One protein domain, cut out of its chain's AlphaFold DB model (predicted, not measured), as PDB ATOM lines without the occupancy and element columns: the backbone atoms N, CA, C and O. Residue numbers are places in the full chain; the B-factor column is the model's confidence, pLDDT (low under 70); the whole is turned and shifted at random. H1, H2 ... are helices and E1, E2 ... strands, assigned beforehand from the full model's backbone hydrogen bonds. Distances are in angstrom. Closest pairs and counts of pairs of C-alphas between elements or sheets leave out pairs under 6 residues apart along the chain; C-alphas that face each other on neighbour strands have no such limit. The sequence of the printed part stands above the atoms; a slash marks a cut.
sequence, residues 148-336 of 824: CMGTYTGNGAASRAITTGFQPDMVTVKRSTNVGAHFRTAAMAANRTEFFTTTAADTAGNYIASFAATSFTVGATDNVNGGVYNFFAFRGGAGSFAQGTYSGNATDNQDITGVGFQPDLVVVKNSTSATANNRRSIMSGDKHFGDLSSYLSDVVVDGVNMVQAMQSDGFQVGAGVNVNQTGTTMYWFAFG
ATOM      1  N   CYS A 148      10.337 127.897  19.289       97.06
ATOM      2  CA  CYS A 148      11.525 127.187  19.749       97.06
ATOM      3  C   CYS A 148      12.384 126.826  18.541       97.06
ATOM      4  O   CYS A 148      11.879 126.298  17.549       97.06
ATOM      5  N   MET A 149      13.687 127.083  18.618       97.00
ATOM      6  CA  MET A 149      14.656 126.656  17.612       97.00
ATOM      7  C   MET A 149      15.798 125.876  18.246       97.00
ATOM      8  O   MET A 149      16.144 126.081  19.408       97.00
ATOM      9  N   GLY A 150      16.433 125.020  17.455       97.56
ATOM     10  CA  GLY A 150      17.570 124.252  17.931       97.56
ATOM     11  C   GLY A 150      18.262 123.465  16.833       97.56
ATOM     12  O   GLY A 150      17.926 123.547  15.648       97.56
ATOM     13  N   THR A 151      19.232 122.671  17.262       97.75
ATOM     14  CA  THR A 151      19.902 121.674  16.432       97.75
ATOM     15  C   THR A 151      19.867 120.319  17.127       97.75
ATOM     16  O   THR A 151      19.780 120.235  18.354       97.75
ATOM     17  N   TYR A 152      19.907 119.237  16.354       98.06
ATOM     18  CA  TYR A 152      20.092 117.892  16.890       98.06
ATOM     19  C   TYR A 152      20.917 117.023  15.937       98.06
ATOM     20  O   TYR A 152      20.902 117.211  14.721       98.06
ATOM     21  N   THR A 153      21.623 116.045  16.506       98.12
ATOM     22  CA  THR A 153      22.394 115.047  15.754       98.12
ATOM     23  C   THR A 153      21.653 113.717  15.777       98.12
ATOM     24  O   THR A 153      21.440 113.183  16.865       98.12
ATOM     25  N   GLY A 154      21.257 113.186  14.619       97.75
ATOM     26  CA  GLY A 154      20.553 111.905  14.480       97.75
ATOM     27  C   GLY A 154      21.344 110.720  15.049       97.75
ATOM     28  O   GLY A 154      22.575 110.737  15.051       97.75
ATOM     29  N   ASN A 155      20.646 109.702  15.563       97.62
ATOM     30  CA  ASN A 155      21.250 108.561  16.280       97.62
ATOM     31  C   ASN A 155      21.053 107.190  15.596       97.62
ATOM     32  O   ASN A 155      21.418 106.165  16.161       97.62
ATOM     33  N   GLY A 156      20.471 107.158  14.396       97.00
ATOM     34  CA  GLY A 156      20.247 105.945  13.603       97.00
ATOM     35  C   GLY A 156      19.020 105.114  13.989       97.00
ATOM     36  O   GLY A 156      18.735 104.135  13.303       97.00
ATOM     37  N   ALA A 157      18.282 105.474  15.044       97.50
ATOM     38  CA  ALA A 157      17.048 104.776  15.409       97.50
ATOM     39  C   ALA A 157      15.912 105.046  14.401       97.50
ATOM     40  O   ALA A 157      15.864 106.099  13.762       97.50
ATOM     41  N   ALA A 158      14.952 104.120  14.307       96.19
ATOM     42  CA  ALA A 158      13.801 104.243  13.404       96.19
ATOM     43  C   ALA A 158      12.918 105.476  13.689       96.19
ATOM     44  O   ALA A 158      12.266 105.985  12.780       96.19
ATOM     45  N   SER A 159      12.916 105.962  14.932       96.44
ATOM     46  CA  SER A 159      12.264 107.206  15.334       96.44
ATOM     47  C   SER A 159      13.003 107.886  16.488       96.44
ATOM     48  O   SER A 159      13.780 107.255  17.212       96.44
ATOM     49  N   ARG A 160      12.757 109.187  16.669       97.31
ATOM     50  CA  ARG A 160      13.301 109.990  17.770       97.31
ATOM     51  C   ARG A 160      12.384 111.153  18.128       97.31
ATOM     52  O   ARG A 160      11.956 111.891  17.249       97.31
ATOM     53  N   ALA A 161      12.156 111.365  19.422       97.69
ATOM     54  CA  ALA A 161      11.524 112.580  19.927       97.69
ATOM     55  C   ALA A 161      12.549 113.724  20.056       97.69
ATOM     56  O   ALA A 161      13.669 113.515  20.529       97.69
ATOM     57  N   ILE A 162      12.148 114.931  19.657       98.38
ATOM     58  CA  ILE A 162      12.904 116.181  19.768       98.38
ATOM     59  C   ILE A 162      12.089 117.148  20.632       98.38
ATOM     60  O   ILE A 162      10.960 117.499  20.288       98.38
ATOM     61  N   THR A 163      12.641 117.542  21.778       97.88
ATOM     62  CA  THR A 163      11.952 118.386  22.763       97.88
ATOM     63  C   THR A 163      11.851 119.834  22.290       97.88
ATOM     64  O   THR A 163      12.855 120.451  21.943       97.88
ATOM     65  N   THR A 164      10.639 120.380  22.347       96.69
ATOM     66  CA  THR A 164      10.303 121.791  22.096       96.69
ATOM     67  C   THR A 164       9.796 122.505  23.350       96.69
ATOM     68  O   THR A 164       9.592 123.710  23.319       96.69
ATOM     69  N   GLY A 165       9.545 121.771  24.442       96.12
ATOM     70  CA  GLY A 165       8.931 122.278  25.678       96.12
ATOM     71  C   GLY A 165       7.408 122.360  25.598       96.12
ATOM     72  O   GLY A 165       6.719 122.038  26.563       96.12
ATOM     73  N   PHE A 166       6.887 122.676  24.414       95.62
ATOM     74  CA  PHE A 166       5.469 122.742  24.078       95.62
ATOM     75  C   PHE A 166       5.085 121.789  22.937       95.62
ATOM     76  O   PHE A 166       5.947 121.380  22.160       95.62
ATOM     77  N   GLN A 167       3.791 121.487  22.788       96.88
ATOM     78  CA  GLN A 167       3.254 120.863  21.576       96.88
ATOM     79  C   GLN A 167       3.273 121.875  20.427       96.88
ATOM     80  O   GLN A 167       2.601 122.904  20.541       96.88
ATOM     81  N   PRO A 168       4.030 121.625  19.346       96.81
ATOM     82  CA  PRO A 168       4.066 122.528  18.210       96.81
ATOM     83  C   PRO A 168       2.834 122.340  17.318       96.81
ATOM     84  O   PRO A 168       2.346 121.226  17.139       96.81
ATOM     85  N   ASP A 169       2.394 123.432  16.699       97.00
ATOM     86  CA  ASP A 169       1.410 123.438  15.613       97.00
ATOM     87  C   ASP A 169       2.067 123.558  14.233       97.00
ATOM     88  O   ASP A 169       1.437 123.253  13.220       97.00
ATOM     89  N   MET A 170       3.347 123.938  14.186       97.31
ATOM     90  CA  MET A 170       4.220 123.758  13.030       97.31
ATOM     91  C   MET A 170       5.644 123.414  13.464       97.31
ATOM     92  O   MET A 170       6.166 123.992  14.413       97.31
ATOM     93  N   VAL A 171       6.304 122.536  12.708       98.50
ATOM     94  CA  VAL A 171       7.754 122.303  12.782       98.50
ATOM     95  C   VAL A 171       8.335 122.344  11.373       98.50
ATOM     96  O   VAL A 171       7.757 121.756  10.464       98.50
ATOM     97  N   THR A 172       9.482 123.002  11.203       98.69
ATOM     98  CA  THR A 172      10.356 122.890  10.025       98.69
ATOM     99  C   THR A 172      11.673 122.232  10.420       98.69
ATOM    100  O   THR A 172      12.252 122.585  11.449       98.69
ATOM    101  N   VAL A 173      12.173 121.323   9.581       98.62
ATOM    102  CA  VAL A 173      13.481 120.669   9.718       98.62
ATOM    103  C   VAL A 173      14.283 120.820   8.416       98.62
ATOM    104  O   VAL A 173      13.750 120.735   7.307       98.62
ATOM    105  N   LYS A 174      15.596 121.045   8.551       97.81
ATOM    106  CA  LYS A 174      16.588 121.007   7.464       97.81
ATOM    107  C   LYS A 174      17.833 120.273   7.949       97.81
ATOM    108  O   LYS A 174      18.523 120.740   8.856       97.81
ATOM    109  N   ARG A 175      18.149 119.142   7.318       97.38
ATOM    110  CA  ARG A 175      19.450 118.476   7.473       97.38
ATOM    111  C   ARG A 175      20.544 119.348   6.859       97.38
ATOM    112  O   ARG A 175      20.333 119.893   5.779       97.38
ATOM    113  N   SER A 176      21.717 119.434   7.479       95.88
ATOM    114  CA  SER A 176      22.833 120.253   6.972       95.88
ATOM    115  C   SER A 176      23.372 119.804   5.605       95.88
ATOM    116  O   SER A 176      24.040 120.570   4.915       95.88
ATOM    117  N   THR A 177      23.066 118.574   5.182       94.88
ATOM    118  CA  THR A 177      23.438 118.009   3.878       94.88
ATOM    119  C   THR A 177      22.362 118.261   2.802       94.88
ATOM    120  O   THR A 177      21.517 119.145   2.934       94.88
ATOM    121  N   ASN A 178      22.408 117.509   1.699       93.56
ATOM    122  CA  ASN A 178      21.626 117.695   0.473       93.56
ATOM    123  C   ASN A 178      20.145 117.252   0.556       93.56
ATOM    124  O   ASN A 178      19.612 116.653  -0.377       93.56
ATOM    125  N   VAL A 179      19.469 117.533   1.673       94.81
ATOM    126  CA  VAL A 179      18.039 117.245   1.875       94.81
ATOM    127  C   VAL A 179      17.268 118.559   1.898       94.81
ATOM    128  O   VAL A 179      17.686 119.506   2.559       94.81
ATOM    129  N   GLY A 180      16.149 118.627   1.173       95.00
ATOM    130  CA  GLY A 180      15.292 119.812   1.156       95.00
ATOM    131  C   GLY A 180      14.705 120.128   2.530       95.00
ATOM    132  O   GLY A 180      14.363 119.213   3.285       95.00
ATOM    133  N   ALA A 181      14.562 121.419   2.837       97.69
ATOM    134  CA  ALA A 181      13.805 121.829   4.008       97.69
ATOM    135  C   ALA A 181      12.344 121.391   3.846       97.69
ATOM    136  O   ALA A 181      11.759 121.456   2.755       97.69
ATOM    137  N   HIS A 182      11.761 120.940   4.942       98.38
ATOM    138  CA  HIS A 182      10.428 120.365   4.964       98.38
ATOM    139  C   HIS A 182       9.761 120.660   6.302       98.38
ATOM    140  O   HIS A 182      10.423 121.001   7.284       98.38
ATOM    141  N   PHE A 183       8.439 120.581   6.319       98.50
ATOM    142  CA  PHE A 183       7.625 121.020   7.431       98.50
ATOM    143  C   PHE A 183       6.398 120.137   7.628       98.50
ATOM    144  O   PHE A 183       5.936 119.423   6.736       98.50
ATOM    145  N   ARG A 184       5.842 120.231   8.828       98.12
ATOM    146  CA  ARG A 184       4.556 119.655   9.200       98.12
ATOM    147  C   ARG A 184       3.752 120.717   9.936       98.12
ATOM    148  O   ARG A 184       4.339 121.478  10.703       98.12
ATOM    149  N   THR A 185       2.434 120.742   9.749       97.50
ATOM    150  CA  THR A 185       1.508 121.524  10.586       97.50
ATOM    151  C   THR A 185       0.460 120.630  11.254       97.50
ATOM    152  O   THR A 185       0.263 119.481  10.852       97.50
ATOM    153  N   ALA A 186      -0.222 121.137  12.284       95.81
ATOM    154  CA  ALA A 186      -1.235 120.386  13.028       95.81
ATOM    155  C   ALA A 186      -2.484 120.028  12.194       95.81
ATOM    156  O   ALA A 186      -3.125 119.019  12.476       95.81
ATOM    157  N   ALA A 187      -2.799 120.776  11.127       93.50
ATOM    158  CA  ALA A 187      -3.874 120.437  10.184       93.50
ATOM    159  C   ALA A 187      -3.552 119.237   9.265       93.50
ATOM    160  O   ALA A 187      -4.407 118.798   8.493       93.50
ATOM    161  N   MET A 188      -2.328 118.701   9.303       95.56
ATOM    162  CA  MET A 188      -1.932 117.552   8.490       95.56
ATOM    163  C   MET A 188      -2.245 116.226   9.193       95.56
ATOM    164  O   MET A 188      -1.915 116.034  10.365       95.56
ATOM    165  N   ALA A 189      -2.774 115.252   8.445       91.81
ATOM    166  CA  ALA A 189      -2.950 113.874   8.920       91.81
ATOM    167  C   ALA A 189      -1.640 113.281   9.483       91.81
ATOM    168  O   ALA A 189      -0.549 113.726   9.115       91.81
ATOM    169  N   ALA A 190      -1.728 112.294  10.378       88.88
ATOM    170  CA  ALA A 190      -0.557 111.642  10.979       88.88
ATOM    171  C   ALA A 190       0.433 111.120   9.918       88.88
ATOM    172  O   ALA A 190       0.029 110.780   8.807       88.88
ATOM    173  N   ASN A 191       1.727 111.072  10.258       93.50
ATOM    174  CA  ASN A 191       2.817 110.623   9.379       93.50
ATOM    175  C   ASN A 191       3.018 111.445   8.089       93.50
ATOM    176  O   ASN A 191       3.811 111.051   7.233       93.50
ATOM    177  N   ARG A 192       2.338 112.594   7.945       95.38
ATOM    178  CA  ARG A 192       2.495 113.498   6.799       95.38
ATOM    179  C   ARG A 192       3.585 114.550   7.020       95.38
ATOM    180  O   ARG A 192       3.537 115.274   8.014       95.38
ATOM    181  N   THR A 193       4.489 114.700   6.056       98.19
ATOM    182  CA  THR A 193       5.440 115.821   5.952       98.19
ATOM    183  C   THR A 193       5.360 116.442   4.560       98.19
ATOM    184  O   THR A 193       5.402 115.730   3.558       98.19
ATOM    185  N   GLU A 194       5.278 117.769   4.491       98.06
ATOM    186  CA  GLU A 194       5.342 118.550   3.253       98.06
ATOM    187  C   GLU A 194       6.748 119.113   3.033       98.06
ATOM    188  O   GLU A 194       7.435 119.494   3.974       98.06
ATOM    189  N   PHE A 195       7.171 119.245   1.780       97.62
ATOM    190  CA  PHE A 195       8.452 119.870   1.436       97.62
ATOM    191  C   PHE A 195       8.236 121.290   0.921       97.62
ATOM    192  O   PHE A 195       7.261 121.533   0.211       97.62
ATOM    193  N   PHE A 196       9.171 122.207   1.180       97.56
ATOM    194  CA  PHE A 196       9.128 123.531   0.538       97.56
ATOM    195  C   PHE A 196       9.410 123.462  -0.975       97.56
ATOM    196  O   PHE A 196       8.998 124.347  -1.721       97.56
ATOM    197  N   THR A 197      10.055 122.376  -1.418       96.19
ATOM    198  CA  THR A 197      10.330 122.016  -2.818       96.19
ATOM    199  C   THR A 197       9.102 121.458  -3.554       96.19
ATOM    200  O   THR A 197       8.038 121.215  -2.985       96.19
ATOM    201  N   THR A 198       9.276 121.149  -4.842       95.81
ATOM    202  CA  THR A 198       8.323 120.403  -5.688       95.81
ATOM    203  C   THR A 198       8.119 118.929  -5.287       95.81
ATOM    204  O   THR A 198       7.296 118.226  -5.894       95.81
ATOM    205  N   THR A 199       8.841 118.433  -4.275       95.81
ATOM    206  CA  THR A 199       8.723 117.060  -3.761       95.81
ATOM    207  C   THR A 199       7.293 116.796  -3.270       95.81
ATOM    208  O   THR A 199       6.627 117.687  -2.733       95.81
ATOM    209  N   ALA A 200       6.794 115.585  -3.524       95.88
ATOM    210  CA  ALA A 200       5.512 115.125  -2.994       95.88
ATOM    211  C   ALA A 200       5.604 114.930  -1.473       95.88
ATOM    212  O   ALA A 200       6.689 114.677  -0.956       95.88
ATOM    213  N   ALA A 201       4.480 115.034  -0.768       96.62
ATOM    214  CA  ALA A 201       4.454 114.791   0.668       96.62
ATOM    215  C   ALA A 201       4.901 113.360   1.010       96.62
ATOM    216  O   ALA A 201       4.462 112.406   0.365       96.62
ATOM    217  N   ASP A 202       5.717 113.207   2.054       97.25
ATOM    218  CA  ASP A 202       5.862 111.910   2.715       97.25
ATOM    219  C   ASP A 202       4.582 111.629   3.506       97.25
ATOM    220  O   ASP A 202       4.005 112.541   4.099       97.25
ATOM    221  N   THR A 203       4.131 110.378   3.500       96.44
ATOM    222  CA  THR A 203       2.956 109.908   4.255       96.44
ATOM    223  C   THR A 203       3.255 108.662   5.086       96.44
ATOM    224  O   THR A 203       2.349 108.103   5.702       96.44
ATOM    225  N   ALA A 204       4.508 108.196   5.085       96.06
ATOM    226  CA  ALA A 204       4.946 107.020   5.831       96.06
ATOM    227  C   ALA A 204       5.612 107.375   7.176       96.06
ATOM    228  O   ALA A 204       5.859 106.477   7.976       96.06
ATOM    229  N   GLY A 205       5.849 108.662   7.461       95.75
ATOM    230  CA  GLY A 205       6.446 109.115   8.721       95.75
ATOM    231  C   GLY A 205       7.964 108.937   8.756       95.75
ATOM    232  O   GLY A 205       8.537 108.753   9.825       95.75
ATOM    233  N   ASN A 206       8.613 108.978   7.590       97.00
ATOM    234  CA  ASN A 206      10.068 108.890   7.448       97.00
ATOM    235  C   ASN A 206      10.778 110.171   7.919       97.00
ATOM    236  O   ASN A 206      11.935 110.114   8.344       97.00
ATOM    237  N   TYR A 207      10.068 111.299   7.831       97.88
ATOM    238  CA  TYR A 207      10.495 112.640   8.231       97.88
ATOM    239  C   TYR A 207       9.790 113.054   9.538       97.88
ATOM    240  O   TYR A 207       9.783 112.281  10.495       97.88
ATOM    241  N   ILE A 208       9.144 114.220   9.612       98.31
ATOM    242  CA  ILE A 208       8.368 114.650  10.785       98.31
ATOM    243  C   ILE A 208       7.067 113.826  10.867       98.31
ATOM    244  O   ILE A 208       6.137 114.005  10.077       98.31
ATOM    245  N   ALA A 209       6.988 112.908  11.830       96.12
ATOM    246  CA  ALA A 209       5.913 111.919  11.925       96.12
ATOM    247  C   ALA A 209       4.706 112.409  12.746       96.12
ATOM    248  O   ALA A 209       3.553 112.258  12.327       96.12
ATOM    249  N   SER A 210       4.954 112.997  13.920       95.44
ATOM    250  CA  SER A 210       3.906 113.361  14.885       95.44
ATOM    251  C   SER A 210       4.318 114.497  15.826       95.44
ATOM    252  O   SER A 210       5.500 114.814  15.968       95.44
ATOM    253  N   PHE A 211       3.325 115.092  16.489       97.06
ATOM    254  CA  PHE A 211       3.493 116.072  17.566       97.06
ATOM    255  C   PHE A 211       2.995 115.480  18.889       97.06
ATOM    256  O   PHE A 211       2.088 114.647  18.894       97.06
ATOM    257  N   ALA A 212       3.593 115.904  19.998       95.75
ATOM    258  CA  ALA A 212       3.265 115.484  21.357       95.75
ATOM    259  C   ALA A 212       3.351 116.683  22.317       95.75
ATOM    260  O   ALA A 212       3.865 117.735  21.950       95.75
ATOM    261  N   ALA A 213       2.884 116.521  23.560       96.50
ATOM    262  CA  ALA A 213       2.675 117.610  24.527       96.50
ATOM    263  C   ALA A 213       3.869 118.572  24.747       96.50
ATOM    264  O   ALA A 213       3.660 119.725  25.123       96.50
ATOM    265  N   THR A 214       5.106 118.107  24.538       97.38
ATOM    266  CA  THR A 214       6.353 118.863  24.768       97.38
ATOM    267  C   THR A 214       7.405 118.662  23.663       97.38
ATOM    268  O   THR A 214       8.574 119.018  23.845       97.38
ATOM    269  N   SER A 215       7.035 118.037  22.539       97.56
ATOM    270  CA  SER A 215       7.987 117.552  21.528       97.56
ATOM    271  C   SER A 215       7.347 117.281  20.162       97.56
ATOM    272  O   SER A 215       6.126 117.217  20.011       97.56
ATOM    273  N   PHE A 216       8.190 117.044  19.157       97.94
ATOM    274  CA  PHE A 216       7.812 116.378  17.909       97.94
ATOM    275  C   PHE A 216       8.626 115.096  17.716       97.94
ATOM    276  O   PHE A 216       9.719 114.960  18.265       97.94
ATOM    277  N   THR A 217       8.105 114.146  16.939       97.81
ATOM    278  CA  THR A 217       8.816 112.907  16.590       97.81
ATOM    279  C   THR A 217       9.255 112.941  15.135       97.81
ATOM    280  O   THR A 217       8.451 113.245  14.252       97.81
ATOM    281  N   VAL A 218      10.514 112.584  14.890       98.31
ATOM    282  CA  VAL A 218      11.085 112.360  13.558       98.31
ATOM    283  C   VAL A 218      11.319 110.873  13.297       98.31
ATOM    284  O   VAL A 218      11.588 110.115  14.230       98.31
ATOM    285  N   GLY A 219      11.202 110.459  12.037       97.81
ATOM    286  CA  GLY A 219      11.472 109.111  11.547       97.81
ATOM    287  C   GLY A 219      12.915 108.903  11.080       97.81
ATOM    288  O   GLY A 219      13.795 109.742  11.275       97.81
ATOM    289  N   ALA A 220      13.164 107.758  10.445       96.94
ATOM    290  CA  ALA A 220      14.508 107.292  10.104       96.94
ATOM    291  C   ALA A 220      15.302 108.230   9.170       96.94
ATOM    292  O   ALA A 220      16.525 108.314   9.293       96.94
ATOM    293  N   THR A 221      14.653 108.954   8.248       96.56
ATOM    294  CA  THR A 221      15.347 109.855   7.303       96.56
ATOM    295  C   THR A 221      15.834 111.137   7.980       96.56
ATOM    296  O   THR A 221      16.920 111.641   7.663       96.56
ATOM    297  N   ASP A 222      15.093 111.607   8.979       97.50
ATOM    298  CA  ASP A 222      15.474 112.734   9.832       97.50
ATOM    299  C   ASP A 222      16.249 112.323  11.091       97.50
ATOM    300  O   ASP A 222      16.612 113.159  11.907       97.50
ATOM    301  N   ASN A 223      16.575 111.041  11.239       97.75
ATOM    302  CA  ASN A 223      17.342 110.535  12.372       97.75
ATOM    303  C   ASN A 223      18.578 109.719  11.953       97.75
ATOM    304  O   ASN A 223      19.119 108.957  12.754       97.75
ATOM    305  N   VAL A 224      19.067 109.887  10.718       97.81
ATOM    306  CA  VAL A 224      20.276 109.202  10.223       97.81
ATOM    307  C   VAL A 224      21.459 109.476  11.157       97.81
ATOM    308  O   VAL A 224      21.738 110.630  11.491       97.81
ATOM    309  N   ASN A 225      22.163 108.415  11.564       97.69
ATOM    310  CA  ASN A 225      23.252 108.489  12.539       97.69
ATOM    311  C   ASN A 225      24.320 109.525  12.139       97.69
ATOM    312  O   ASN A 225      24.802 109.516  11.006       97.69
ATOM    313  N   GLY A 226      24.669 110.426  13.059       96.88
ATOM    314  CA  GLY A 226      25.641 111.501  12.834       96.88
ATOM    315  C   GLY A 226      25.163 112.642  11.923       96.88
ATOM    316  O   GLY A 226      25.891 113.615  11.740       96.88
ATOM    317  N   GLY A 227      23.955 112.571  11.351       96.88
ATOM    318  CA  GLY A 227      23.379 113.676  10.584       96.88
ATOM    319  C   GLY A 227      23.039 114.853  11.494       96.88
ATOM    320  O   GLY A 227      22.394 114.652  12.517       96.88
ATOM    321  N   VAL A 228      23.443 116.070  11.127       97.62
ATOM    322  CA  VAL A 228      23.074 117.297  11.853       97.62
ATOM    323  C   VAL A 228      21.831 117.909  11.215       97.62
ATOM    324  O   VAL A 228      21.752 118.041   9.992       97.62
ATOM    325  N   TYR A 229      20.871 118.286  12.050       98.12
ATOM    326  CA  TYR A 229      19.584 118.841  11.652       98.12
ATOM    327  C   TYR A 229      19.332 120.145  12.400       98.12
ATOM    328  O   TYR A 229      19.478 120.208  13.619       98.12
ATOM    329  N   ASN A 230      18.931 121.176  11.663       98.00
ATOM    330  CA  ASN A 230      18.449 122.441  12.201       98.00
ATOM    331  C   ASN A 230      16.919 122.404  12.211       98.00
ATOM    332  O   ASN A 230      16.319 121.964  11.225       98.00
ATOM    333  N   PHE A 231      16.284 122.888  13.279       98.44
ATOM    334  CA  PHE A 231      14.828 122.985  13.346       98.44
ATOM    335  C   PHE A 231      14.353 124.315  13.926       98.44
ATOM    336  O   PHE A 231      15.052 124.968  14.706       98.44
ATOM    337  N   PHE A 232      13.126 124.676  13.566       98.31
ATOM    338  CA  PHE A 232      12.337 125.679  14.267       98.31
ATOM    339  C   PHE A 232      10.871 125.246  14.325       98.31
ATOM    340  O   PHE A 232      10.345 124.635  13.391       98.31
ATOM    341  N   ALA A 233      10.229 125.534  15.448       98.00
ATOM    342  CA  ALA A 233       8.900 125.074  15.807       98.00
ATOM    343  C   ALA A 233       8.075 126.229  16.378       98.00
ATOM    344  O   ALA A 233       8.603 127.055  17.123       98.00
ATOM    345  N   PHE A 234       6.787 126.263  16.048       96.62
ATOM    346  CA  PHE A 234       5.843 127.285  16.492       96.62
ATOM    347  C   PHE A 234       4.578 126.649  17.071       96.62
ATOM    348  O   PHE A 234       4.117 125.616  16.583       96.62
ATOM    349  N   ARG A 235       4.015 127.281  18.101       93.62
ATOM    350  CA  ARG A 235       2.709 126.989  18.711       93.62
ATOM    351  C   ARG A 235       1.695 128.033  18.233       93.62
ATOM    352  O   ARG A 235       2.040 129.208  18.112       93.62
ATOM    353  N   GLY A 236       0.455 127.625  17.989       88.69
ATOM    354  CA  GLY A 236      -0.658 128.530  17.720       88.69
ATOM    355  C   GLY A 236      -0.948 129.438  18.914       88.69
ATOM    356  O   GLY A 236      -0.866 129.023  20.069       88.69
ATOM    357  N   GLY A 237      -1.286 130.694  18.636       73.56
ATOM    358  CA  GLY A 237      -1.570 131.696  19.661       73.56
ATOM    359  C   GLY A 237      -2.259 132.909  19.053       73.56
ATOM    360  O   GLY A 237      -1.891 133.344  17.959       73.56
ATOM    361  N   ALA A 238      -3.269 133.435  19.750       60.22
ATOM    362  CA  ALA A 238      -4.131 134.503  19.250       60.22
ATOM    363  C   ALA A 238      -3.315 135.748  18.852       60.22
ATOM    364  O   ALA A 238      -2.753 136.429  19.707       60.22
ATOM    365  N   GLY A 239      -3.247 136.021  17.546       72.69
ATOM    366  CA  GLY A 239      -2.567 137.186  16.973       72.69
ATOM    367  C   GLY A 239      -1.127 136.977  16.488       72.69
ATOM    368  O   GLY A 239      -0.610 137.869  15.826       72.69
ATOM    369  N   SER A 240      -0.466 135.846  16.780       82.19
ATOM    370  CA  SER A 240       0.959 135.653  16.434       82.19
ATOM    371  C   SER A 240       1.221 134.563  15.393       82.19
ATOM    372  O   SER A 240       2.040 134.759  14.498       82.19
ATOM    373  N   PHE A 241       0.547 133.413  15.493       93.19
ATOM    374  CA  PHE A 241       0.729 132.291  14.567       93.19
ATOM    375  C   PHE A 241      -0.570 131.513  14.369       93.19
ATOM    376  O   PHE A 241      -1.237 131.155  15.343       93.19
ATOM    377  N   ALA A 242      -0.876 131.198  13.113       94.38
ATOM    378  CA  ALA A 242      -1.986 130.346  12.711       94.38
ATOM    379  C   ALA A 242      -1.572 129.419  11.560       94.38
ATOM    380  O   ALA A 242      -0.653 129.709  10.795       94.38
ATOM    381  N   GLN A 243      -2.273 128.297  11.422       96.12
ATOM    382  CA  GLN A 243      -2.081 127.338  10.337       96.12
ATOM    383  C   GLN A 243      -3.410 126.677   9.984       96.12
ATOM    384  O   GLN A 243      -4.291 126.564  10.837       96.12
ATOM    385  N   GLY A 244      -3.542 126.194   8.753       96.19
ATOM    386  CA  GLY A 244      -4.774 125.557   8.315       96.19
ATOM    387  C   GLY A 244      -4.701 124.964   6.917       96.19
ATOM    388  O   GLY A 244      -3.630 124.698   6.363       96.19
ATOM    389  N   THR A 245      -5.881 124.728   6.352       97.00
ATOM    390  CA  THR A 245      -6.048 124.151   5.020       97.00
ATOM    391  C   THR A 245      -7.275 124.726   4.320       97.00
ATOM    392  O   THR A 245      -8.214 125.170   4.977       97.00
ATOM    393  N   TYR A 246      -7.265 124.722   2.989       97.38
ATOM    394  CA  TYR A 246      -8.435 124.981   2.151       97.38
ATOM    395  C   TYR A 246      -8.362 124.139   0.872       97.38
ATOM    396  O   TYR A 246      -7.322 123.567   0.536       97.38
ATOM    397  N   SER A 247      -9.485 124.048   0.159       96.62
ATOM    398  CA  SER A 247      -9.530 123.459  -1.183       96.62
ATOM    399  C   SER A 247      -9.388 124.563  -2.223       96.62
ATOM    400  O   SER A 247     -10.116 125.554  -2.154       96.62
ATOM    401  N   GLY A 248      -8.479 124.391  -3.182       96.88
ATOM    402  CA  GLY A 248      -8.381 125.304  -4.318       96.88
ATOM    403  C   GLY A 248      -9.588 125.165  -5.251       96.88
ATOM    404  O   GLY A 248     -10.078 124.055  -5.490       96.88
ATOM    405  N   ASN A 249     -10.054 126.289  -5.789       96.00
ATOM    406  CA  ASN A 249     -11.160 126.401  -6.741       96.00
ATOM    407  C   ASN A 249     -10.748 127.009  -8.105       96.00
ATOM    408  O   ASN A 249     -11.482 126.820  -9.072       96.00
ATOM    409  N   ALA A 250      -9.563 127.627  -8.213       95.50
ATOM    410  CA  ALA A 250      -9.061 128.401  -9.364       95.50
ATOM    411  C   ALA A 250      -9.890 129.643  -9.747       95.50
ATOM    412  O   ALA A 250      -9.747 130.179 -10.847       95.50
ATOM    413  N   THR A 251     -10.722 130.125  -8.828       95.06
ATOM    414  CA  THR A 251     -11.396 131.420  -8.914       95.06
ATOM    415  C   THR A 251     -10.456 132.502  -8.397       95.06
ATOM    416  O   THR A 251      -9.864 132.366  -7.330       95.06
ATOM    417  N   ASP A 252     -10.321 133.584  -9.153       94.12
ATOM    418  CA  ASP A 252      -9.498 134.724  -8.763       94.12
ATOM    419  C   ASP A 252     -10.110 135.498  -7.584       94.12
ATOM    420  O   ASP A 252     -11.336 135.596  -7.494       94.12
ATOM    421  N   ASN A 253      -9.282 136.096  -6.720       93.00
ATOM    422  CA  ASN A 253      -9.712 136.817  -5.513       93.00
ATOM    423  C   ASN A 253     -10.480 135.923  -4.510       93.00
ATOM    424  O   ASN A 253     -11.513 136.316  -3.968       93.00
ATOM    425  N   GLN A 254      -9.991 134.703  -4.261       95.88
ATOM    426  CA  GLN A 254     -10.525 133.831  -3.210       95.88
ATOM    427  C   GLN A 254     -10.013 134.278  -1.833       95.88
ATOM    428  O   GLN A 254      -8.826 134.148  -1.531       95.88
ATOM    429  N   ASP A 255     -10.922 134.724  -0.970       97.06
ATOM    430  CA  ASP A 255     -10.616 135.048   0.427       97.06
ATOM    431  C   ASP A 255     -10.440 133.779   1.280       97.06
ATOM    432  O   ASP A 255     -11.260 132.856   1.240       97.06
ATOM    433  N   ILE A 256      -9.372 133.747   2.081       97.25
ATOM    434  CA  ILE A 256      -9.065 132.712   3.073       97.25
ATOM    435  C   ILE A 256      -9.147 133.359   4.462       97.25
ATOM    436  O   ILE A 256      -8.200 133.993   4.928       97.25
ATOM    437  N   THR A 257     -10.309 133.215   5.098       95.88
ATOM    438  CA  THR A 257     -10.659 133.819   6.397       95.88
ATOM    439  C   THR A 257     -10.415 132.868   7.576       95.88
ATOM    440  O   THR A 257     -10.123 131.685   7.386       95.88
ATOM    441  N   GLY A 258     -10.616 133.344   8.808       90.31
ATOM    442  CA  GLY A 258     -10.486 132.547  10.030       90.31
ATOM    443  C   GLY A 258      -9.051 132.420  10.542       90.31
ATOM    444  O   GLY A 258      -8.745 131.476  11.270       90.31
ATOM    445  N   VAL A 259      -8.165 133.345  10.162       92.25
ATOM    446  CA  VAL A 259      -6.789 133.416  10.684       92.25
ATOM    447  C   VAL A 259      -6.755 134.042  12.086       92.25
ATOM    448  O   VAL A 259      -5.881 133.714  12.889       92.25
ATOM    449  N   GLY A 260      -7.721 134.906  12.410       90.38
ATOM    450  CA  GLY A 260      -7.849 135.607  13.689       90.38
ATOM    451  C   GLY A 260      -7.012 136.885  13.806       90.38
ATOM    452  O   GLY A 260      -7.010 137.506  14.869       90.38
ATOM    453  N   PHE A 261      -6.276 137.264  12.757       89.50
ATOM    454  CA  PHE A 261      -5.453 138.476  12.675       89.50
ATOM    455  C   PHE A 261      -5.063 138.782  11.221       89.50
ATOM    456  O   PHE A 261      -5.156 137.908  10.356       89.50
ATOM    457  N   GLN A 262      -4.555 139.996  10.970       91.00
ATOM    458  CA  GLN A 262      -3.922 140.348   9.699       91.00
ATOM    459  C   GLN A 262      -2.494 139.784   9.617       91.00
ATOM    460  O   GLN A 262      -1.663 140.163  10.446       91.00
ATOM    461  N   PRO A 263      -2.172 138.905   8.651       92.31
ATOM    462  CA  PRO A 263      -0.821 138.383   8.488       92.31
ATOM    463  C   PRO A 263       0.142 139.424   7.918       92.31
ATOM    464  O   PRO A 263      -0.192 140.124   6.964       92.31
ATOM    465  N   ASP A 264       1.383 139.406   8.399       91.50
ATOM    466  CA  ASP A 264       2.519 140.065   7.737       91.50
ATOM    467  C   ASP A 264       3.360 139.067   6.920       91.50
ATOM    468  O   ASP A 264       4.126 139.455   6.035       91.50
ATOM    469  N   LEU A 265       3.189 137.764   7.172       94.06
ATOM    470  CA  LEU A 265       3.766 136.665   6.396       94.06
ATOM    471  C   LEU A 265       2.758 135.518   6.259       94.06
ATOM    472  O   LEU A 265       2.193 135.065   7.253       94.06
ATOM    473  N   VAL A 266       2.607 134.992   5.043       96.94
ATOM    474  CA  VAL A 266       1.852 133.770   4.727       96.94
ATOM    475  C   VAL A 266       2.713 132.859   3.860       96.94
ATOM    476  O   VAL A 266       3.347 133.308   2.903       96.94
ATOM    477  N   VAL A 267       2.706 131.561   4.161       97.94
ATOM    478  CA  VAL A 267       3.245 130.521   3.281       97.94
ATOM    479  C   VAL A 267       2.127 129.564   2.887       97.94
ATOM    480  O   VAL A 267       1.379 129.099   3.743       97.94
ATOM    481  N   VAL A 268       2.038 129.247   1.595       98.12
ATOM    482  CA  VAL A 268       1.068 128.306   1.017       98.12
ATOM    483  C   VAL A 268       1.809 127.174   0.305       98.12
ATOM    484  O   VAL A 268       2.807 127.395  -0.385       98.12
ATOM    485  N   LYS A 269       1.315 125.945   0.460       97.69
ATOM    486  CA  LYS A 269       1.790 124.730  -0.210       97.69
ATOM    487  C   LYS A 269       0.609 124.012  -0.852       97.69
ATOM    488  O   LYS A 269      -0.246 123.477  -0.145       97.69
ATOM    489  N   ASN A 270       0.617 123.905  -2.179       97.38
ATOM    490  CA  ASN A 270      -0.211 122.927  -2.875       97.38
ATOM    491  C   ASN A 270       0.327 121.516  -2.603       97.38
ATOM    492  O   ASN A 270       1.456 121.171  -2.963       97.38
ATOM    493  N   SER A 271      -0.490 120.726  -1.913       95.56
ATOM    494  CA  SER A 271      -0.104 119.457  -1.305       95.56
ATOM    495  C   SER A 271      -0.359 118.256  -2.218       95.56
ATOM    496  O   SER A 271       0.472 117.352  -2.322       95.56
ATOM    497  N   THR A 272      -1.509 118.237  -2.900       94.50
ATOM    498  CA  THR A 272      -2.019 117.041  -3.594       94.50
ATOM    499  C   THR A 272      -1.929 117.102  -5.117       94.50
ATOM    500  O   THR A 272      -2.340 116.154  -5.785       94.50
ATOM    501  N   SER A 273      -1.353 118.162  -5.700       96.12
ATOM    502  CA  SER A 273      -1.174 118.221  -7.155       96.12
ATOM    503  C   SER A 273      -0.258 117.112  -7.688       96.12
ATOM    504  O   SER A 273       0.869 116.905  -7.216       96.12
ATOM    505  N   ALA A 274      -0.722 116.427  -8.735       94.75
ATOM    506  CA  ALA A 274       0.072 115.457  -9.485       94.75
ATOM    507  C   ALA A 274       1.259 116.123 -10.216       94.75
ATOM    508  O   ALA A 274       2.318 115.513 -10.374       94.75
ATOM    509  N   THR A 275       1.116 117.394 -10.606       96.56
ATOM    510  CA  THR A 275       2.149 118.160 -11.310       96.56
ATOM    511  C   THR A 275       3.181 118.700 -10.323       96.56
ATOM    512  O   THR A 275       2.882 119.584  -9.523       96.56
ATOM    513  N   ALA A 276       4.426 118.226 -10.411       95.31
ATOM    514  CA  ALA A 276       5.492 118.603  -9.476       95.31
ATOM    515  C   ALA A 276       5.694 120.128  -9.353       95.31
ATOM    516  O   ALA A 276       5.782 120.644  -8.241       95.31
ATOM    517  N   ASN A 277       5.683 120.862 -10.472       95.00
ATOM    518  CA  ASN A 277       5.838 122.324 -10.491       95.00
ATOM    519  C   ASN A 277       4.692 123.081  -9.801       95.00
ATOM    520  O   ASN A 277       4.904 124.197  -9.327       95.00
ATOM    521  N   ASN A 278       3.502 122.485  -9.703       96.25
ATOM    522  CA  ASN A 278       2.365 123.093  -9.014       96.25
ATOM    523  C   ASN A 278       2.511 122.955  -7.491       96.25
ATOM    524  O   ASN A 278       1.956 123.760  -6.757       96.25
ATOM    525  N   ARG A 279       3.329 122.011  -7.001       96.31
ATOM    526  CA  ARG A 279       3.602 121.804  -5.568       96.31
ATOM    527  C   ARG A 279       4.673 122.726  -4.969       96.31
ATOM    528  O   ARG A 279       5.094 122.474  -3.842       96.31
ATOM    529  N   ARG A 280       5.175 123.747  -5.673       94.81
ATOM    530  CA  ARG A 280       6.116 124.712  -5.062       94.81
ATOM    531  C   ARG A 280       5.445 125.439  -3.901       94.81
ATOM    532  O   ARG A 280       4.299 125.861  -4.044       94.81
ATOM    533  N   SER A 281       6.164 125.628  -2.796       96.56
ATOM    534  CA  SER A 281       5.706 126.537  -1.747       96.56
ATOM    535  C   SER A 281       5.879 127.993  -2.172       96.56
ATOM    536  O   SER A 281       6.918 128.386  -2.715       96.56
ATOM    537  N   ILE A 282       4.859 128.786  -1.868       96.88
ATOM    538  CA  ILE A 282       4.782 130.222  -2.113       96.88
ATOM    539  C   ILE A 282       4.846 130.947  -0.772       96.88
ATOM    540  O   ILE A 282       4.170 130.550   0.170       96.88
ATOM    541  N   MET A 283       5.643 132.008  -0.698       96.38
ATOM    542  CA  MET A 283       5.782 132.902   0.447       96.38
ATOM    543  C   MET A 283       5.362 134.306   0.026       96.38
ATOM    544  O   MET A 283       5.909 134.852  -0.929       96.38
ATOM    545  N   SER A 284       4.422 134.898   0.753       94.94
ATOM    546  CA  SER A 284       4.040 136.299   0.599       94.94
ATOM    547  C   SER A 284       4.093 137.014   1.941       94.94
ATOM    548  O   SER A 284       4.016 136.397   2.998       94.94
ATOM    549  N   GLY A 285       4.255 138.325   1.894       90.50
ATOM    550  CA  GLY A 285       4.313 139.205   3.054       90.50
ATOM    551  C   GLY A 285       4.116 140.644   2.611       90.50
ATOM    552  O   GLY A 285       4.255 140.926   1.420       90.50
ATOM    553  N   ASP A 286       3.816 141.538   3.545       82.44
ATOM    554  CA  ASP A 286       3.441 142.933   3.275       82.44
ATOM    555  C   ASP A 286       4.393 143.656   2.286       82.44
ATOM    556  O   ASP A 286       3.941 144.296   1.331       82.44
ATOM    557  N   LYS A 287       5.711 143.435   2.400       87.06
ATOM    558  CA  LYS A 287       6.749 143.993   1.505       87.06
ATOM    559  C   LYS A 287       6.835 143.365   0.101       87.06
ATOM    560  O   LYS A 287       7.782 143.618  -0.652       87.06
ATOM    561  N   HIS A 288       5.882 142.525  -0.298       87.25
ATOM    562  CA  HIS A 288       5.672 142.194  -1.715       87.25
ATOM    563  C   HIS A 288       4.940 143.318  -2.463       87.25
ATOM    564  O   HIS A 288       5.179 143.503  -3.663       87.25
ATOM    565  N   PHE A 289       4.151 144.117  -1.732       81.88
ATOM    566  CA  PHE A 289       3.303 145.195  -2.232       81.88
ATOM    567  C   PHE A 289       2.288 144.694  -3.269       81.88
ATOM    568  O   PHE A 289       2.560 144.697  -4.468       81.88
ATOM    569  N   GLY A 290       1.110 144.268  -2.809       78.31
ATOM    570  CA  GLY A 290       0.083 143.652  -3.654       78.31
ATOM    571  C   GLY A 290       0.487 142.266  -4.167       78.31
ATOM    572  O   GLY A 290       1.255 141.555  -3.525       78.31
ATOM    573  N   ASP A 291      -0.023 141.915  -5.347       81.00
ATOM    574  CA  ASP A 291       0.025 140.575  -5.939       81.00
ATOM    575  C   ASP A 291       1.400 140.181  -6.527       81.00
ATOM    576  O   ASP A 291       1.595 140.023  -7.735       81.00
ATOM    577  N   LEU A 292       2.393 140.062  -5.649       87.75
ATOM    578  CA  LEU A 292       3.630 139.328  -5.898       87.75
ATOM    579  C   LEU A 292       3.825 138.298  -4.789       87.75
ATOM    580  O   LEU A 292       3.480 138.531  -3.632       87.75
ATOM    581  N   SER A 293       4.429 137.157  -5.105       93.06
ATOM    582  CA  SER A 293       4.836 136.189  -4.083       93.06
ATOM    583  C   SER A 293       6.099 135.429  -4.485       93.06
ATOM    584  O   SER A 293       6.295 135.070  -5.647       93.06
ATOM    585  N   SER A 294       6.957 135.161  -3.507       94.56
ATOM    586  CA  SER A 294       8.245 134.492  -3.687       94.56
ATOM    587  C   SER A 294       8.104 132.965  -3.698       94.56
ATOM    588  O   SER A 294       7.482 132.384  -2.811       94.56
ATOM    589  N   TYR A 295       8.775 132.276  -4.625       94.88
ATOM    590  CA  TYR A 295       8.998 130.822  -4.527       94.88
ATOM    591  C   TYR A 295      10.147 130.541  -3.547       94.88
ATOM    592  O   TYR A 295      11.247 131.049  -3.773       94.88
ATOM    593  N   LEU A 296       9.952 129.736  -2.491       94.62
ATOM    594  CA  LEU A 296      11.004 129.561  -1.468       94.62
ATOM    595  C   LEU A 296      12.208 128.743  -1.967       94.62
ATOM    596  O   LEU A 296      13.352 129.049  -1.649       94.62
ATOM    597  N   SER A 297      11.964 127.669  -2.711       92.88
ATOM    598  CA  SER A 297      12.957 126.622  -2.998       92.88
ATOM    599  C   SER A 297      13.528 126.632  -4.415       92.88
ATOM    600  O   SER A 297      14.396 125.818  -4.731       92.88
ATOM    601  N   ASP A 298      13.025 127.511  -5.276       91.31
ATOM    602  CA  ASP A 298      13.301 127.520  -6.712       91.31
ATOM    603  C   ASP A 298      13.982 128.834  -7.111       91.31
ATOM    604  O   ASP A 298      13.624 129.907  -6.626       91.31
ATOM    605  N   VAL A 299      14.950 128.761  -8.029       93.06
ATOM    606  CA  VAL A 299      15.670 129.934  -8.559       93.06
ATOM    607  C   VAL A 299      14.840 130.581  -9.674       93.06
ATOM    608  O   VAL A 299      15.152 130.485 -10.856       93.06
ATOM    609  N   VAL A 300      13.721 131.190  -9.283       90.75
ATOM    610  CA  VAL A 300      12.718 131.808 -10.172       90.75
ATOM    611  C   VAL A 300      12.428 133.230  -9.682       90.75
ATOM    612  O   VAL A 300      12.628 133.526  -8.503       90.75
ATOM    613  N   VAL A 301      11.988 134.117 -10.576       89.94
ATOM    614  CA  VAL A 301      11.450 135.440 -10.202       89.94
ATOM    615  C   VAL A 301      10.166 135.305  -9.370       89.94
ATOM    616  O   VAL A 301       9.549 134.239  -9.364       89.94
ATOM    617  N   ASP A 302       9.749 136.373  -8.687       90.62
ATOM    618  CA  ASP A 302       8.437 136.419  -8.023       90.62
ATOM    619  C   ASP A 302       7.297 136.035  -8.986       90.62
ATOM    620  O   ASP A 302       7.269 136.446 -10.149       90.62
ATOM    621  N   GLY A 303       6.337 135.249  -8.495       89.50
ATOM    622  CA  GLY A 303       5.094 134.957  -9.200       89.50
ATOM    623  C   GLY A 303       4.072 136.080  -9.025       89.50
ATOM    624  O   GLY A 303       3.987 136.672  -7.950       89.50
ATOM    625  N   VAL A 304       3.283 136.329 -10.072       88.31
ATOM    626  CA  VAL A 304       2.031 137.105 -10.022       88.31
ATOM    627  C   VAL A 304       0.834 136.161  -9.880       88.31
ATOM    628  O   VAL A 304       0.944 134.967 -10.168       88.31
ATOM    629  N   ASN A 305      -0.308 136.709  -9.491       88.69
ATOM    630  CA  ASN A 305      -1.579 136.043  -9.236       88.69
ATOM    631  C   ASN A 305      -1.524 134.922  -8.193       88.69
ATOM    632  O   ASN A 305      -2.070 133.833  -8.390       88.69
ATOM    633  N   MET A 306      -0.814 135.190  -7.096       92.81
ATOM    634  CA  MET A 306      -0.544 134.239  -6.017       92.81
ATOM    635  C   MET A 306      -1.269 134.670  -4.738       92.81
ATOM    636  O   MET A 306      -2.463 134.419  -4.629       92.81
ATOM    637  N   VAL A 307      -0.601 135.310  -3.773       94.25
ATOM    638  CA  VAL A 307      -1.283 135.959  -2.639       94.25
ATOM    639  C   VAL A 307      -1.437 137.440  -2.974       94.25
ATOM    640  O   VAL A 307      -0.438 138.144  -3.115       94.25
ATOM    641  N   GLN A 308      -2.683 137.893  -3.113       90.44
ATOM    642  CA  GLN A 308      -3.041 139.204  -3.662       90.44
ATOM    643  C   GLN A 308      -3.126 140.298  -2.589       90.44
ATOM    644  O   GLN A 308      -2.711 141.435  -2.826       90.44
ATOM    645  N   ALA A 309      -3.635 139.954  -1.402       89.88
ATOM    646  CA  ALA A 309      -3.815 140.879  -0.286       89.88
ATOM    647  C   ALA A 309      -3.686 140.171   1.069       89.88
ATOM    648  O   ALA A 309      -4.127 139.032   1.227       89.88
ATOM    649  N   MET A 310      -3.148 140.886   2.061       90.12
ATOM    650  CA  MET A 310      -3.315 140.545   3.476       90.12
ATOM    651  C   MET A 310      -4.552 141.283   4.001       90.12
ATOM    652  O   MET A 310      -4.741 142.462   3.705       90.12
ATOM    653  N   GLN A 311      -5.411 140.581   4.733       90.88
ATOM    654  CA  GLN A 311      -6.735 141.031   5.171       90.88
ATOM    655  C   GLN A 311      -6.851 140.932   6.695       90.88
ATOM    656  O   GLN A 311      -6.141 140.148   7.314       90.88
ATOM    657  N   SER A 312      -7.784 141.662   7.312       90.88
ATOM    658  CA  SER A 312      -7.907 141.749   8.780       90.88
ATOM    659  C   SER A 312      -8.124 140.414   9.514       90.88
ATOM    660  O   SER A 312      -7.830 140.331  10.703       90.88
ATOM    661  N   ASP A 313      -8.633 139.390   8.821       92.81
ATOM    662  CA  ASP A 313      -8.845 138.025   9.333       92.81
ATOM    663  C   ASP A 313      -8.231 136.944   8.410       92.81
ATOM    664  O   ASP A 313      -8.660 135.788   8.395       92.81
ATOM    665  N   GLY A 314      -7.223 137.306   7.607       94.31
ATOM    666  CA  GLY A 314      -6.501 136.341   6.779       94.31
ATOM    667  C   GLY A 314      -5.886 136.914   5.513       94.31
ATOM    668  O   GLY A 314      -5.162 137.905   5.561       94.31
ATOM    669  N   PHE A 315      -6.087 136.252   4.378       95.81
ATOM    670  CA  PHE A 315      -5.433 136.624   3.123       95.81
ATOM    671  C   PHE A 315      -6.251 136.214   1.901       95.81
ATOM    672  O   PHE A 315      -7.007 135.249   1.934       95.81
ATOM    673  N   GLN A 316      -6.046 136.924   0.797       96.12
ATOM    674  CA  GLN A 316      -6.678 136.649  -0.489       96.12
ATOM    675  C   GLN A 316      -5.695 135.964  -1.438       96.12
ATOM    676  O   GLN A 316      -4.537 136.384  -1.540       96.12
ATOM    677  N   VAL A 317      -6.151 134.937  -2.158       96.75
ATOM    678  CA  VAL A 317      -5.375 134.260  -3.205       96.75
ATOM    679  C   VAL A 317      -5.990 134.436  -4.591       96.75
ATOM    680  O   VAL A 317      -7.204 134.355  -4.771       96.75
ATOM    681  N   GLY A 318      -5.124 134.631  -5.583       94.81
ATOM    682  CA  GLY A 318      -5.494 134.659  -6.993       94.81
ATOM    683  C   GLY A 318      -5.666 133.261  -7.582       94.81
ATOM    684  O   GLY A 318      -5.614 132.245  -6.888       94.81
ATOM    685  N   ALA A 319      -5.828 133.191  -8.901       95.25
ATOM    686  CA  ALA A 319      -6.008 131.933  -9.635       95.25
ATOM    687  C   ALA A 319      -4.712 131.103  -9.861       95.25
ATOM    688  O   ALA A 319      -4.724 130.112 -10.596       95.25
ATOM    689  N   GLY A 320      -3.568 131.487  -9.281       95.31
ATOM    690  CA  GLY A 320      -2.279 130.816  -9.484       95.31
ATOM    691  C   GLY A 320      -2.252 129.369  -8.972       95.31
ATOM    692  O   GLY A 320      -2.518 129.097  -7.805       95.31
ATOM    693  N   VAL A 321      -1.853 128.408  -9.815       96.38
ATOM    694  CA  VAL A 321      -1.938 126.959  -9.508       96.38
ATOM    695  C   VAL A 321      -1.136 126.490  -8.282       96.38
ATOM    696  O   VAL A 321      -1.413 125.422  -7.733       96.38
ATOM    697  N   ASN A 322      -0.147 127.270  -7.839       96.38
ATOM    698  CA  ASN A 322       0.633 126.979  -6.635       96.38
ATOM    699  C   ASN A 322      -0.106 127.307  -5.327       96.38
ATOM    700  O   ASN A 322       0.271 126.779  -4.281       96.38
ATOM    701  N   VAL A 323      -1.153 128.136  -5.393       97.06
ATOM    702  CA  VAL A 323      -1.985 128.530  -4.246       97.06
ATOM    703  C   VAL A 323      -3.458 128.152  -4.413       97.06
ATOM    704  O   VAL A 323      -4.124 127.901  -3.424       97.06
ATOM    705  N   ASN A 324      -3.973 128.054  -5.642       97.12
ATOM    706  CA  ASN A 324      -5.405 127.897  -5.896       97.12
ATOM    707  C   ASN A 324      -5.735 126.961  -7.082       97.12
ATOM    708  O   ASN A 324      -6.613 127.229  -7.893       97.12
ATOM    709  N   GLN A 325      -5.039 125.832  -7.234       97.50
ATOM    710  CA  GLN A 325      -5.434 124.826  -8.231       97.50
ATOM    711  C   GLN A 325      -6.715 124.076  -7.811       97.50
ATOM    712  O   GLN A 325      -6.756 123.446  -6.749       97.50
ATOM    713  N   THR A 326      -7.722 124.052  -8.692       96.69
ATOM    714  CA  THR A 326      -8.998 123.339  -8.503       96.69
ATOM    715  C   THR A 326      -8.814 121.893  -8.035       96.69
ATOM    716  O   THR A 326      -8.044 121.132  -8.625       96.69
ATOM    717  N   GLY A 327      -9.548 121.501  -6.990       93.31
ATOM    718  CA  GLY A 327      -9.597 120.116  -6.505       93.31
ATOM    719  C   GLY A 327      -8.321 119.634  -5.807       93.31
ATOM    720  O   GLY A 327      -8.216 118.451  -5.490       93.31
ATOM    721  N   THR A 328      -7.357 120.526  -5.553       96.69
ATOM    722  CA  THR A 328      -6.166 120.218  -4.749       96.69
ATOM    723  C   THR A 328      -6.264 120.831  -3.353       96.69
ATOM    724  O   THR A 328      -6.886 121.874  -3.148       96.69
ATOM    725  N   THR A 329      -5.666 120.148  -2.378       96.62
ATOM    726  CA  THR A 329      -5.607 120.581  -0.982       96.62
ATOM    727  C   THR A 329      -4.426 121.521  -0.807       96.62
ATOM    728  O   THR A 329      -3.296 121.181  -1.172       96.62
ATOM    729  N   MET A 330      -4.682 122.676  -0.209       97.50
ATOM    730  CA  MET A 330      -3.661 123.644   0.167       97.50
ATOM    731  C   MET A 330      -3.423 123.547   1.665       97.50
ATOM    732  O   MET A 330      -4.382 123.532   2.435       97.50
ATOM    733  N   TYR A 331      -2.163 123.516   2.083       98.06
ATOM    734  CA  TYR A 331      -1.781 123.794   3.466       98.06
ATOM    735  C   TYR A 331      -1.179 125.188   3.542       98.06
ATOM    736  O   TYR A 331      -0.426 125.588   2.652       98.06
ATOM    737  N   TRP A 332      -1.502 125.918   4.602       97.81
ATOM    738  CA  TRP A 332      -0.960 127.249   4.835       97.81
ATOM    739  C   TRP A 332      -0.575 127.449   6.294       97.81
ATOM    740  O   TRP A 332      -1.097 126.791   7.196       97.81
ATOM    741  N   PHE A 333       0.336 128.389   6.510       97.19
ATOM    742  CA  PHE A 333       0.634 128.943   7.820       97.19
ATOM    743  C   PHE A 333       0.946 130.437   7.701       97.19
ATOM    744  O   PHE A 333       1.463 130.894   6.680       97.19
ATOM    745  N   ALA A 334       0.577 131.193   8.729       95.88
ATOM    746  CA  ALA A 334       0.574 132.647   8.741       95.88
ATOM    747  C   ALA A 334       1.125 133.189  10.066       95.88
ATOM    748  O   ALA A 334       0.904 132.597  11.125       95.88
ATOM    749  N   PHE A 335       1.807 134.330   9.997       93.94
ATOM    750  CA  PHE A 335       2.390 135.021  11.144       93.94
ATOM    751  C   PHE A 335       1.916 136.472  11.201       93.94
ATOM    752  O   PHE A 335       1.940 137.172  10.185       93.94
ATOM    753  N   GLY A 336       1.533 136.916  12.395       89.31
ATOM    754  CA  GLY A 336       1.392 138.334  12.719       89.31
ATOM    755  C   GLY A 336       2.759 138.901  13.100       89.31
ATOM    756  O   GLY A 336       3.546 138.227  13.772       89.31
TER     757      GLY A 336
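This is residues 148 to 336 of the 824 residues of an uncharacterized protein of Candidatus Saccharibacteria bacterium (UniProt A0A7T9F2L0). Two lobes sit side by side, each a small sandwich in which a four-stranded sheet and a three-stranded sheet are face to face with their strands crossed. E1 to E7 make the first lobe and E8 to E14 the second; the lobes meet where E3 and E4 come near E8, and the short helices H1 and H2 lie at one end of the second lobe. The printed part has 189 residues with fourteen named strands and two named helices, in the order E1 to E10, H1, E11 to E13, H2, E14. The sheets, each antiparallel, run E1 - E7 - E3 - E4, E2 - E6 - E5, E8 - E14 - E10 - E11 and E9 - E13 - E12; the class is mostly strand, though 83 of the 189 residues are in named elements. The whole is compact, with a radius of gyration of the C-alphas of 16.2 A and spans of 47 by 35 by 27 A.

The first sheet runs E1, residues 148 to 153, E7, residues 228 to 234, E3, residues 170 to 175, and E4, residues 182 to 185, and is twisted. N 150 and O 231 are 3.1 A apart across E1 and E7, N 172 and O 232 2.9 A across E7 and E3, and N 171 and O 184 3.0 A across the hairpin E3 and E4. It faces the sheet E2, residues 159 to 163, E6, residues 215 to 219, and E5, residues 208 to 212, at 9.9 A centre to centre, the strands at 43 degrees. There N 160 and O 218 are 2.9 A apart, as are N 217 and O 210 in the hairpin E5 and E6. The twisted sheet E8, residues 241 to 247, E14, residues 329 to 335, E10, residues 265 to 270, and E11, residues 281 to 285, has N 244 and O 332 at 3.0 A, N 267 and O 333 at 2.9 A and N 266 and O 284 at 2.9 A. It faces the sheet E9, residues 254 to 256, E13, residues 314 to 317, and E12, residues 307 to 311, at 10.3 A, the strands at 45 degrees. In that sheet N 256 and O 315 are 2.8 A apart, and N 308 and O 316 2.9 A in the hairpin E12 and E13. Between the two pairs of sheets, the closest C-alphas of E4 and E8 are those of Thr 185 and Gln 243, 6.8 A apart. H2, residues 321 to 324, is on the sheet E8 E14 E10 E11 at a height of 5.9 A, only just over E10, with 3 of its C-alphas there. H1, residues 276 to 279, only grazes that sheet and touches H2, the closest C-alphas being those of Asn 278 and Asn 322, 4.9 A apart. Both helices are too short for an O i to N i+4 pair.

E1 begins at C-alpha 148, at (11.525, 127.187, 19.749), and is 16.8 A long. E3 measures 17.1 A and E7 20.4 A. E8, 20.8 A long, begins at C-alpha 241, at (0.729, 132.291, 14.567). E10 measures 17.0 A. E14, 20.5 A long, ends at C-alpha 335, at (2.390, 135.021, 11.144).

The C-alphas of Asn 155 and Asp 252, the two farthest apart, are 47.5 A from each other. The printed part has no cut. The links E4 to E5, with 22 residues, and E11 to E12, with 21, are long. Mean pLDDT of the printed part is 94.7; one residue, Ala 238, is under 70.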